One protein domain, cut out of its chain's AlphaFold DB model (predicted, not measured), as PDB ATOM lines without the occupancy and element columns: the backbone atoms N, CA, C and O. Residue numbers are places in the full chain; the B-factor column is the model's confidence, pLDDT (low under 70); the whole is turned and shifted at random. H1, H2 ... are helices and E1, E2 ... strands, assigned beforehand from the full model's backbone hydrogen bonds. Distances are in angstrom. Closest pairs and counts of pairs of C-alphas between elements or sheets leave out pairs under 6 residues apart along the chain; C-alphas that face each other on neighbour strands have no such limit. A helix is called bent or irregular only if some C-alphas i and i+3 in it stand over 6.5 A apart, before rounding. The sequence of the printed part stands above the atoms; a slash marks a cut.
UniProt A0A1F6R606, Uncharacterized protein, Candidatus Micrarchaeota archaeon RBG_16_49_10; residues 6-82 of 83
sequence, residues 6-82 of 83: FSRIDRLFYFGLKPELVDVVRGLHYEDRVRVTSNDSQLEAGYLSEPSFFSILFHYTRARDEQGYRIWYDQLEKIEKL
ATOM      1  N   PHE A   6     -27.722  -6.692  -1.442       40.97
ATOM      2  CA  PHE A   6     -28.085  -7.759  -0.496       40.97
ATOM      3  C   PHE A   6     -28.435  -9.103  -1.163       40.97
ATOM      4  O   PHE A   6     -28.325 -10.141  -0.531       40.97
ATOM      5  N   SER A   7     -28.765  -9.128  -2.462       44.72
ATOM      6  CA  SER A   7     -29.056 -10.386  -3.185       44.72
ATOM      7  C   SER A   7     -27.816 -11.202  -3.584       44.72
ATOM      8  O   SER A   7     -27.954 -12.349  -4.004       44.72
ATOM      9  N   ARG A   8     -26.601 -10.639  -3.498       44.25
ATOM     10  CA  ARG A   8     -25.365 -11.353  -3.881       44.25
ATOM     11  C   ARG A   8     -24.647 -12.017  -2.709       44.25
ATOM     12  O   ARG A   8     -23.978 -13.018  -2.936       44.25
ATOM     13  N   ILE A   9     -24.800 -11.498  -1.491       45.22
ATOM     14  CA  ILE A   9     -24.119 -12.034  -0.302       45.22
ATOM     15  C   ILE A   9     -24.802 -13.328   0.186       45.22
ATOM     16  O   ILE A   9     -24.114 -14.239   0.629       45.22
ATOM     17  N   ASP A  10     -26.112 -13.485  -0.035       49.38
ATOM     18  CA  ASP A  10     -26.859 -14.719   0.279       49.38
ATOM     19  C   ASP A  10     -26.418 -15.950  -0.539       49.38
ATOM     20  O   ASP A  10     -26.595 -17.085  -0.104       49.38
ATOM     21  N   ARG A  11     -25.814 -15.763  -1.722       50.00
ATOM     22  CA  ARG A  11     -25.395 -16.887  -2.587       50.00
ATOM     23  C   ARG A  11     -24.181 -17.648  -2.066       50.00
ATOM     24  O   ARG A  11     -23.849 -18.693  -2.615       50.00
ATOM     25  N   LEU A  12     -23.505 -17.123  -1.047       53.03
ATOM     26  CA  LEU A  12     -22.321 -17.757  -0.483       53.03
ATOM     27  C   LEU A  12     -22.655 -18.842   0.546       53.03
ATOM     28  O   LEU A  12     -21.765 -19.612   0.856       53.03
ATOM     29  N   PHE A  13     -23.888 -18.957   1.053       66.19
ATOM     30  CA  PHE A  13     -24.166 -19.754   2.260       66.19
ATOM     31  C   PHE A  13     -24.400 -21.260   2.057       66.19
ATOM     32  O   PHE A  13     -24.536 -21.970   3.048       66.19
ATOM     33  N   TYR A  14     -24.434 -21.767   0.822       77.06
ATOM     34  CA  TYR A  14     -24.837 -23.153   0.547       77.06
ATOM     35  C   TYR A  14     -23.849 -23.885  -0.362       77.06
ATOM     36  O   TYR A  14     -24.146 -24.236  -1.505       77.06
ATOM     37  N   PHE A  15     -22.625 -24.080   0.122       81.94
ATOM     38  CA  PHE A  15     -21.579 -24.703  -0.679       81.94
ATOM     39  C   PHE A  15     -21.859 -26.196  -0.882       81.94
ATOM     40  O   PHE A  15     -22.002 -26.943   0.082       81.94
ATOM     41  N   GLY A  16     -21.917 -26.623  -2.144       84.38
ATOM     42  CA  GLY A  16     -22.277 -27.992  -2.525       84.38
ATOM     43  C   GLY A  16     -23.777 -28.207  -2.744       84.38
ATOM     44  O   GLY A  16     -24.159 -29.283  -3.186       84.38
ATOM     45  N   LEU A  17     -24.623 -27.199  -2.493       87.81
ATOM     46  CA  LEU A  17     -26.065 -27.309  -2.709       87.81
ATOM     47  C   LEU A  17     -26.400 -27.185  -4.190       87.81
ATOM     48  O   LEU A  17     -25.927 -26.276  -4.879       87.81
ATOM     49  N   LYS A  18     -27.267 -28.076  -4.673       87.88
ATOM     50  CA  LYS A  18     -27.804 -27.988  -6.030       87.88
ATOM     51  C   LYS A  18     -28.546 -26.657  -6.219       87.88
ATOM     52  O   LYS A  18     -29.373 -26.315  -5.371       87.88
ATOM     53  N   PRO A  19     -28.316 -25.920  -7.324       85.12
ATOM     54  CA  PRO A  19     -28.948 -24.621  -7.554       85.12
ATOM     55  C   PRO A  19     -30.478 -24.640  -7.449       85.12
ATOM     56  O   PRO A  19     -31.048 -23.703  -6.901       85.12
ATOM     57  N   GLU A  20     -31.140 -25.710  -7.906       87.06
ATOM     58  CA  GLU A  20     -32.602 -25.859  -7.807       87.06
ATOM     59  C   GLU A  20     -33.142 -25.968  -6.370       87.06
ATOM     60  O   GLU A  20     -34.320 -25.710  -6.135       87.06
ATOM     61  N   LEU A  21     -32.300 -26.340  -5.401       86.81
ATOM     62  CA  LEU A  21     -32.694 -26.518  -4.002       86.81
ATOM     63  C   LEU A  21     -32.449 -25.264  -3.155       86.81
ATOM     64  O   LEU A  21     -32.942 -25.189  -2.031       86.81
ATOM     65  N   VAL A  22     -31.716 -24.277  -3.681       85.06
ATOM     66  CA  VAL A  22     -31.346 -23.051  -2.954       85.06
ATOM     67  C   VAL A  22     -32.583 -22.293  -2.488       85.06
ATOM     68  O   VAL A  22     -32.677 -21.958  -1.309       85.06
ATOM     69  N   ASP A  23     -33.550 -22.058  -3.378       84.19
ATOM     70  CA  ASP A  23     -34.776 -21.332  -3.025       84.19
ATOM     71  C   ASP A  23     -35.625 -22.101  -2.007       84.19
ATOM     72  O   ASP A  23     -36.241 -21.491  -1.133       84.19
ATOM     73  N   VAL A  24     -35.614 -23.439  -2.071       86.31
ATOM     74  CA  VAL A  24     -36.340 -24.275  -1.110       86.31
ATOM     75  C   VAL A  24     -35.702 -24.163   0.267       86.31
ATOM     76  O   VAL A  24     -36.396 -23.797   1.206       86.31
ATOM     77  N   VAL A  25     -34.393 -24.415   0.381       83.94
ATOM     78  CA  VAL A  25     -33.650 -24.344   1.652       83.94
ATOM     79  C   VAL A  25     -33.743 -22.951   2.271       83.94
ATOM     80  O   VAL A  25     -33.925 -22.826   3.479       83.94
ATOM     81  N   ARG A  26     -33.678 -21.902   1.447       81.38
ATOM     82  CA  ARG A  26     -33.816 -20.510   1.884       81.38
ATOM     83  C   ARG A  26     -35.214 -20.173   2.409       81.38
ATOM     84  O   ARG A  26     -35.349 -19.293   3.251       81.38
ATOM     85  N   GLY A  27     -36.242 -20.844   1.897       83.06
ATOM     86  CA  GLY A  27     -37.625 -20.704   2.353       83.06
ATOM     87  C   GLY A  27     -37.959 -21.506   3.614       83.06
ATOM     88  O   GLY A  27     -39.092 -21.418   4.088       83.06
ATOM     89  N   LEU A  28     -37.018 -22.299   4.139       83.56
ATOM     90  CA  LEU A  28     -37.220 -23.053   5.371       83.56
ATOM     91  C   LEU A  28     -36.933 -22.189   6.599       83.56
ATOM     92  O   LEU A  28     -35.944 -21.459   6.667       83.56
ATOM     93  N   HIS A  29     -37.790 -22.330   7.597       81.75
ATOM     94  CA  HIS A  29     -37.676 -21.704   8.903       81.75
ATOM     95  C   HIS A  29     -37.349 -22.742   9.977       81.75
ATOM     96  O   HIS A  29     -37.581 -23.935   9.796       81.75
ATOM     97  N   TYR A  30     -36.808 -22.279  11.106       80.88
ATOM     98  CA  TYR A  30     -36.629 -23.106  12.301       80.88
ATOM     99  C   TYR A  30     -37.936 -23.842  12.634       80.88
ATOM    100  O   TYR A  30     -39.006 -23.247  12.533       80.88
ATOM    101  N   GLU A  31     -37.843 -25.126  12.983       81.94
ATOM    102  CA  GLU A  31     -38.983 -26.021  13.238       81.94
ATOM    103  C   GLU A  31     -39.898 -26.293  12.036       81.94
ATOM    104  O   GLU A  31     -40.916 -26.972  12.184       81.94
ATOM    105  N   ASP A  32     -39.539 -25.868  10.819       86.56
ATOM    106  CA  ASP A  32     -40.250 -26.343   9.639       86.56
ATOM    107  C   ASP A  32     -40.071 -27.849   9.518       86.56
ATOM    108  O   ASP A  32     -38.956 -28.381   9.473       86.56
ATOM    109  N   ARG A  33     -41.199 -28.547   9.426       87.56
ATOM    110  CA  ARG A  33     -41.191 -29.965   9.125       87.56
ATOM    111  C   ARG A  33     -40.833 -30.135   7.658       87.56
ATOM    112  O   ARG A  33     -41.483 -29.585   6.774       87.56
ATOM    113  N   VAL A  34     -39.821 -30.937   7.385       88.00
ATOM    114  CA  VAL A  34     -39.373 -31.227   6.030       88.00
ATOM    115  C   VAL A  34     -39.212 -32.715   5.818       88.00
ATOM    116  O   VAL A  34     -39.041 -33.503   6.751       88.00
ATOM    117  N   ARG A  35     -39.262 -33.092   4.551       89.44
ATOM    118  CA  ARG A  35     -38.856 -34.387   4.045       89.44
ATOM    119  C   ARG A  35     -37.615 -34.190   3.198       89.44
ATOM    120  O   ARG A  35     -37.615 -33.350   2.301       89.44
ATOM    121  N   VAL A  36     -36.596 -34.986   3.466       89.00
ATOM    122  CA  VAL A  36     -35.324 -34.942   2.763       89.00
ATOM    123  C   VAL A  36     -35.080 -36.271   2.066       89.00
ATOM    124  O   VAL A  36     -35.376 -37.329   2.611       89.00
ATOM    125  N   THR A  37     -34.573 -36.204   0.839       89.75
ATOM    126  CA  THR A  37     -34.047 -37.349   0.094       89.75
ATOM    127  C   THR A  37     -32.557 -37.134  -0.109       89.75
ATOM    128  O   THR A  37     -32.161 -36.117  -0.687       89.75
ATOM    129  N   SER A  38     -31.743 -38.068   0.377       87.38
ATOM    130  CA  SER A  38     -30.307 -38.092   0.105       87.38
ATOM    131  C   SER A  38     -29.975 -38.935  -1.131       87.38
ATOM    132  O   SER A  38     -30.795 -39.721  -1.612       87.38
ATOM    133  N   ASN A  39     -28.756 -38.786  -1.641       85.69
ATOM    134  CA  ASN A  39     -28.195 -39.585  -2.737       85.69
ATOM    135  C   ASN A  39     -28.212 -41.104  -2.463       85.69
ATOM    136  O   ASN A  39     -28.448 -41.885  -3.382       85.69
ATOM    137  N   ASP A  40     -28.081 -41.526  -1.205       81.69
ATOM    138  CA  ASP A  40     -28.237 -42.920  -0.764       81.69
ATOM    139  C   ASP A  40     -29.710 -43.393  -0.736       81.69
ATOM    140  O   ASP A  40     -30.029 -44.445  -0.181       81.69
ATOM    141  N   SER A  41     -30.631 -42.622  -1.328       65.50
ATOM    142  CA  SER A  41     -32.084 -42.858  -1.328       65.50
ATOM    143  C   SER A  41     -32.708 -42.928   0.068       65.50
ATOM    144  O   SER A  41     -33.817 -43.448   0.226       65.50
ATOM    145  N   GLN A  42     -32.031 -42.400   1.092       74.81
ATOM    146  CA  GLN A  42     -32.609 -42.329   2.426       74.81
ATOM    147  C   GLN A  42     -33.625 -41.196   2.472       74.81
ATOM    148  O   GLN A  42     -33.368 -40.071   2.040       74.81
ATOM    149  N   LEU A  43     -34.812 -41.545   2.958       74.00
ATOM    150  CA  LEU A  43     -35.966 -40.670   3.026       74.00
ATOM    151  C   LEU A  43     -36.265 -40.403   4.493       74.00
ATOM    152  O   LEU A  43     -36.851 -41.238   5.184       74.00
ATOM    153  N   GLU A  44     -35.843 -39.238   4.963       77.25
ATOM    154  CA  GLU A  44     -35.983 -38.849   6.358       77.25
ATOM    155  C   GLU A  44     -36.908 -37.643   6.483       77.25
ATOM    156  O   GLU A  44     -36.890 -36.718   5.670       77.25
ATOM    157  N   ALA A  45     -37.781 -37.679   7.488       80.81
ATOM    158  CA  ALA A  45     -38.627 -36.552   7.843       80.81
ATOM    159  C   ALA A  45     -38.154 -36.003   9.186       80.81
ATOM    160  O   ALA A  45     -38.013 -36.754  10.150       80.81
ATOM    161  N   GLY A  46     -37.922 -34.700   9.246       84.38
ATOM    162  CA  GLY A  46     -37.441 -34.029  10.445       84.38
ATOM    163  C   GLY A  46     -37.910 -32.588  10.507       84.38
ATOM    164  O   GLY A  46     -38.623 -32.110   9.629       84.38
ATOM    165  N   TYR A  47     -37.505 -31.918  11.566       83.62
ATOM    166  CA  TYR A  47     -37.692 -30.503  11.813       83.62
ATOM    167  C   TYR A  47     -36.369 -29.800  11.551       83.62
ATOM    168  O   TYR A  47     -35.317 -30.275  11.990       83.62
ATOM    169  N   LEU A  48     -36.405 -28.695  10.812       84.19
ATOM    170  CA  LEU A  48     -35.221 -27.875  10.598       84.19
ATOM    171  C   LEU A  48     -34.729 -27.327  11.941       84.19
ATOM    172  O   LEU A  48     -35.502 -26.705  12.667       84.19
ATOM    173  N   SER A  49     -33.445 -27.521  12.245       80.75
ATOM    174  CA  SER A  49     -32.807 -26.882  13.395       80.75
ATOM    175  C   SER A  49     -31.870 -25.773  12.926       80.75
ATOM    176  O   SER A  49     -32.221 -24.602  12.989       80.75
ATOM    177  N   GLU A  50     -30.714 -26.105  12.353       73.25
ATOM    178  CA  GLU A  50     -29.734 -25.087  11.969       73.25
ATOM    179  C   GLU A  50     -29.136 -25.384  10.585       73.25
ATOM    180  O   GLU A  50     -28.422 -26.383  10.414       73.25
ATOM    181  N   PRO A  51     -29.412 -24.547   9.565       75.69
ATOM    182  CA  PRO A  51     -28.669 -24.583   8.316       75.69
ATOM    183  C   PRO A  51     -27.273 -23.977   8.526       75.69
ATOM    184  O   PRO A  51     -27.116 -22.842   8.964       75.69
ATOM    185  N   SER A  52     -26.243 -24.747   8.189       80.50
ATOM    186  CA  SER A  52     -24.838 -24.331   8.156       80.50
ATOM    187  C   SER A  52     -24.366 -24.110   6.714       80.50
ATOM    188  O   SER A  52     -25.095 -24.361   5.755       80.50
ATOM    189  N   PHE A  53     -23.104 -23.699   6.552       81.25
ATOM    190  CA  PHE A  53     -22.501 -23.402   5.246       81.25
ATOM    191  C   PHE A  53     -22.401 -24.607   4.285       81.25
ATOM    192  O   PHE A  53     -22.454 -24.437   3.069       81.25
ATOM    193  N   PHE A  54     -22.262 -25.826   4.820       84.31
ATOM    194  CA  PHE A  54     -22.075 -27.066   4.041       84.31
ATOM    195  C   PHE A  54     -23.157 -28.127   4.289       84.31
ATOM    196  O   PHE A  54     -23.162 -29.169   3.639       84.31
ATOM    197  N   SER A  55     -24.032 -27.919   5.271       87.00
ATOM    198  CA  SER A  55     -24.956 -28.951   5.743       87.00
ATOM    199  C   SER A  55     -26.155 -28.349   6.452       87.00
ATOM    200  O   SER A  55     -26.053 -27.253   6.997       87.00
ATOM    201  N   ILE A  56     -27.231 -29.116   6.571       85.12
ATOM    202  CA  ILE A  56     -28.368 -28.792   7.432       85.12
ATOM    203  C   ILE A  56     -28.470 -29.836   8.541       85.12
ATOM    204  O   ILE A  56     -28.334 -31.037   8.288       85.12
ATOM    205  N   LEU A  57     -28.708 -29.370   9.768       85.69
ATOM    206  CA  LEU A  57     -29.095 -30.221  10.885       85.69
ATOM    207  C   LEU A  57     -30.622 -30.314  10.970       85.69
ATOM    208  O   LEU A  57     -31.317 -29.299  11.068       85.69
ATOM    209  N   PHE A  58     -31.124 -31.542  10.975       84.81
ATOM    210  CA  PHE A  58     -32.531 -31.873  11.140       84.81
ATOM    211  C   PHE A  58     -32.729 -32.670  12.420       84.81
ATOM    212  O   PHE A  58     -31.900 -33.504  12.765       84.81
ATOM    213  N   HIS A  59     -33.821 -32.429  13.135       83.75
ATOM    214  CA  HIS A  59     -34.183 -33.190  14.329       83.75
ATOM    215  C   HIS A  59     -35.412 -34.032  14.003       83.75
ATOM    216  O   HIS A  59     -36.399 -33.504  13.499       83.75
ATOM    217  N   TYR A  60     -35.388 -35.336  14.261       75.06
ATOM    218  CA  TYR A  60     -36.599 -36.149  14.161       75.06
ATOM    219  C   TYR A  60     -37.123 -36.476  15.561       75.06
ATOM    220  O   TYR A  60     -36.383 -36.897  16.449       75.06
ATOM    221  N   THR A  61     -38.427 -36.294  15.766       62.62
ATOM    222  CA  THR A  61     -39.091 -36.663  17.020       62.62
ATOM    223  C   THR A  61     -39.645 -38.075  16.875       62.62
ATOM    224  O   THR A  61     -40.708 -38.277  16.282       62.62
ATOM    225  N   ARG A  62     -38.952 -39.088  17.408       56.38
ATOM    226  CA  ARG A  62     -39.503 -40.451  17.486       56.38
ATOM    227  C   ARG A  62     -39.779 -40.803  18.937       56.38
ATOM    228  O   ARG A  62     -38.914 -41.284  19.651       56.38
ATOM    229  N   ALA A  63     -41.022 -40.551  19.344       50.25
ATOM    230  CA  ALA A  63     -41.735 -41.115  20.496       50.25
ATOM    231  C   ALA A  63     -41.086 -41.102  21.902       50.25
ATOM    232  O   ALA A  63     -41.770 -41.533  22.828       50.25
ATOM    233  N   ARG A  64     -39.846 -40.624  22.100       52.16
ATOM    234  CA  ARG A  64     -39.195 -40.342  23.403       52.16
ATOM    235  C   ARG A  64     -37.732 -39.891  23.307       52.16
ATOM    236  O   ARG A  64     -37.209 -39.454  24.323       52.16
ATOM    237  N   ASP A  65     -37.115 -39.967  22.130       59.62
ATOM    238  CA  ASP A  65     -35.735 -39.535  21.884       59.62
ATOM    239  C   ASP A  65     -35.739 -38.503  20.747       59.62
ATOM    240  O   ASP A  65     -36.287 -38.764  19.669       59.62
ATOM    241  N   GLU A  66     -35.186 -37.317  21.001       66.62
ATOM    242  CA  GLU A  66     -34.874 -36.355  19.948       66.62
ATOM    243  C   GLU A  66     -33.494 -36.709  19.403       66.62
ATOM    244  O   GLU A  66     -32.494 -36.616  20.112       66.62
ATOM    245  N   GLN A  67     -33.448 -37.152  18.151       74.44
ATOM    246  CA  GLN A  67     -32.191 -37.443  17.481       74.44
ATOM    247  C   GLN A  67     -32.007 -36.470  16.324       74.44
ATOM    248  O   GLN A  67     -32.869 -36.319  15.454       74.44
ATOM    249  N   GLY A  68     -30.863 -35.791  16.352       79.25
ATOM    250  CA  GLY A  68     -30.403 -34.940  15.269       79.25
ATOM    251  C   GLY A  68     -29.691 -35.772  14.207       79.25
ATOM    252  O   GLY A  68     -28.810 -36.567  14.531       79.25
ATOM    253  N   TYR A  69     -30.034 -35.563  12.943       81.50
ATOM    254  CA  TYR A  69     -29.291 -36.068  11.797       81.50
ATOM    255  C   TYR A  69     -28.856 -34.899  10.917       81.50
ATOM    256  O   TYR A  69     -29.552 -33.893  10.772       81.50
ATOM    257  N   ARG A  70     -27.652 -35.006  10.359       86.50
ATOM    258  CA  ARG A  70     -27.047 -33.972   9.522       86.50
ATOM    259  C   ARG A  70     -26.976 -34.469   8.091       86.50
ATOM    260  O   ARG A  70     -26.462 -35.559   7.860       86.50
ATOM    261  N   ILE A  71     -27.405 -33.635   7.152       86.88
ATOM    262  CA  ILE A  71     -27.243 -33.889   5.719       86.88
ATOM    263  C   ILE A  71     -26.347 -32.814   5.125       86.88
ATOM    264  O   ILE A  71     -26.591 -31.619   5.304       86.88
ATOM    265  N   TRP A  72     -25.298 -33.252   4.436       89.81
ATOM    266  CA  TRP A  72     -24.414 -32.377   3.680       89.81
ATOM    267  C   TRP A  72     -25.061 -31.996   2.352       89.81
ATOM    268  O   TRP A  72     -25.808 -32.776   1.762       89.81
ATOM    269  N   TYR A  73     -24.800 -30.782   1.877       89.06
ATOM    270  CA  TYR A  73     -25.464 -30.272   0.684       89.06
ATOM    271  C   TYR A  73     -25.138 -31.057  -0.587       89.06
ATOM    272  O   TYR A  73     -26.007 -31.183  -1.446       89.06
ATOM    273  N   ASP A  74     -23.940 -31.633  -0.682       88.88
ATOM    274  CA  ASP A  74     -23.542 -32.493  -1.801       88.88
ATOM    275  C   ASP A  74     -24.307 -33.827  -1.833       88.88
ATOM    276  O   ASP A  74     -24.405 -34.460  -2.882       88.88
ATOM    277  N   GLN A  75     -24.882 -34.232  -0.699       89.88
ATOM    278  CA  GLN A  75     -25.695 -35.440  -0.564       89.88
ATOM    279  C   GLN A  75     -27.190 -35.159  -0.746       89.88
ATOM    280  O   GLN A  75     -27.982 -36.100  -0.815       89.88
ATOM    281  N   LEU A  76     -27.597 -33.886  -0.783       88.62
ATOM    282  CA  LEU A  76     -28.996 -33.489  -0.830       88.62
ATOM    283  C   LEU A  76     -29.544 -33.609  -2.256       88.62
ATOM    284  O   LEU A  76     -29.230 -32.810  -3.138       88.62
ATOM    285  N   GLU A  77     -30.425 -34.585  -2.469       91.44
ATOM    286  CA  GLU A  77     -31.095 -34.779  -3.756       91.44
ATOM    287  C   GLU A  77     -32.399 -33.994  -3.840       91.44
ATOM    288  O   GLU A  77     -32.700 -33.391  -4.870       91.44
ATOM    289  N   LYS A  78     -33.180 -33.997  -2.757       90.81
ATOM    290  CA  LYS A  78     -34.481 -33.331  -2.707       90.81
ATOM    291  C   LYS A  78     -34.817 -32.910  -1.286       90.81
ATOM    292  O   LYS A  78     -34.536 -33.637  -0.336       90.81
ATOM    293  N   ILE A  79     -35.483 -31.770  -1.149       88.81
ATOM    294  CA  ILE A  79     -36.061 -31.313   0.113       88.81
ATOM    295  C   ILE A  79     -37.453 -30.737  -0.135       88.81
ATOM    296  O   ILE A  79     -37.675 -30.031  -1.116       88.81
ATOM    297  N   GLU A  80     -38.406 -31.079   0.727       90.19
ATOM    298  CA  GLU A  80     -39.805 -30.668   0.615       90.19
ATOM    299  C   GLU A  80     -40.341 -30.274   1.989       90.19
ATOM    300  O   GLU A  80     -40.254 -31.056   2.936       90.19
ATOM    301  N   LYS A  81     -40.938 -29.085   2.102       88.25
ATOM    302  CA  LYS A  81     -41.649 -28.671   3.315       88.25
ATOM    303  C   LYS A  81     -42.953 -29.463   3.452       88.25
ATOM    304  O   LYS A  81     -43.755 -29.522   2.522       88.25
ATOM    305  N   LEU A  82     -43.150 -30.082   4.609       84.19
ATOM    306  CA  LEU A  82     -44.379 -30.754   5.012       84.19
ATOM    307  C   LEU A  82     -45.179 -29.745   5.844       84.19
ATOM    308  O   LEU A  82     -44.670 -29.265   6.852       84.19
TER     309      LEU A  82
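Overview. This is residues 6 to 82 of the 83 residues of an uncharacterized protein of Candidatus Micrarchaeota archaeon RBG_16_49_10 (UniProt A0A1F6R606). One strongly twisted antiparallel sheet of five strands folds back on itself at the bent strand E2, and its two leaves, E4 with E3 and E1 with E5, partly face each other. H2 packs over E5, while the short helix H1 lies at one far end of the long axis and the turn of the E3-E4 hairpin at the other. The printed part has 77 residues with two named helices and then five named strands, H1 H2 E1 E2 E3 E4 E5; the sheet's order is E4 E3 E2 E1 E5, and the class is mixed, helices and strands. The whole is compact, with a radius of gyration of the C-alphas of 12.2 A, yet elongated in outline, spanning 42 by 25 by 19 A.

Along the chain. Begin with the sheet at C-alpha 33, (-41.191, -29.965, 9.125), where E1, residues 33 to 38, starts its 16.3 A. E2, residues 43 to 51, covers 18.4 A and bends by 81 degrees at residue 47. E3, residues 55 to 62, measures 21.9 A, and E4, residues 65 to 72, 22.6 A. E5, residues 76 to 81, runs 14.2 A to C-alpha 81 at (-41.649, -28.671, 3.315). Go back to C-alpha 6 at (-28.085, -7.759, -0.496) for H1, residues 6 to 12, 11.5 A; it is neither bent nor irregular, but only just, with C-alphas 9 and 12 6.0 A apart. H2, residues 19 to 26, 11.4 A, is only just irregular: C-alphas 20 and 23 are 6.9 A apart.

Arrangement. E1 to E4 form a meander, each strand the antiparallel neighbour of the one before. E2 is staggered: its residues 43 to 47 pair with E1, where N 34 and O 46 are 2.8 A apart, and its residues 47 to 51 with E3, where N 47 and O 59 are 2.7 A apart. Look next at edge strand E4 beside E3, with N 58 and O 69 at 2.8 A, and at edge strand E5 beside E1, with N 35 and O 80 at 2.8 A. In this folded sheet, one sheet bent back into two leaves, E4 and E3 face E1 and E5, with E2 as the hinge. H2 is on the sheet at a height of 8.7 A, over E5 and slantwise to the strands at 36 degrees on the local plane; the closest C-alphas of H2 and E5, Val 24 and Ile 79, are 7.1 A apart. H1 is not on the sheet and is apart from H2. Of the O i to N i+4 pairs, 0 of 3 in H1 and 2 of 4 in H2 are within hydrogen-bond range; of the O i to N i+3 pairs in H1, 1 of 4 is.

Size, cuts and confidence. The two farthest C-alphas, Arg 8 and Arg 64, are 42.1 A apart. The printed part has no cut, and no link is long. The mean pLDDT of the printed part is 78.3; look for values under 70 at residues 6 to 13, 41 and 61 to 66.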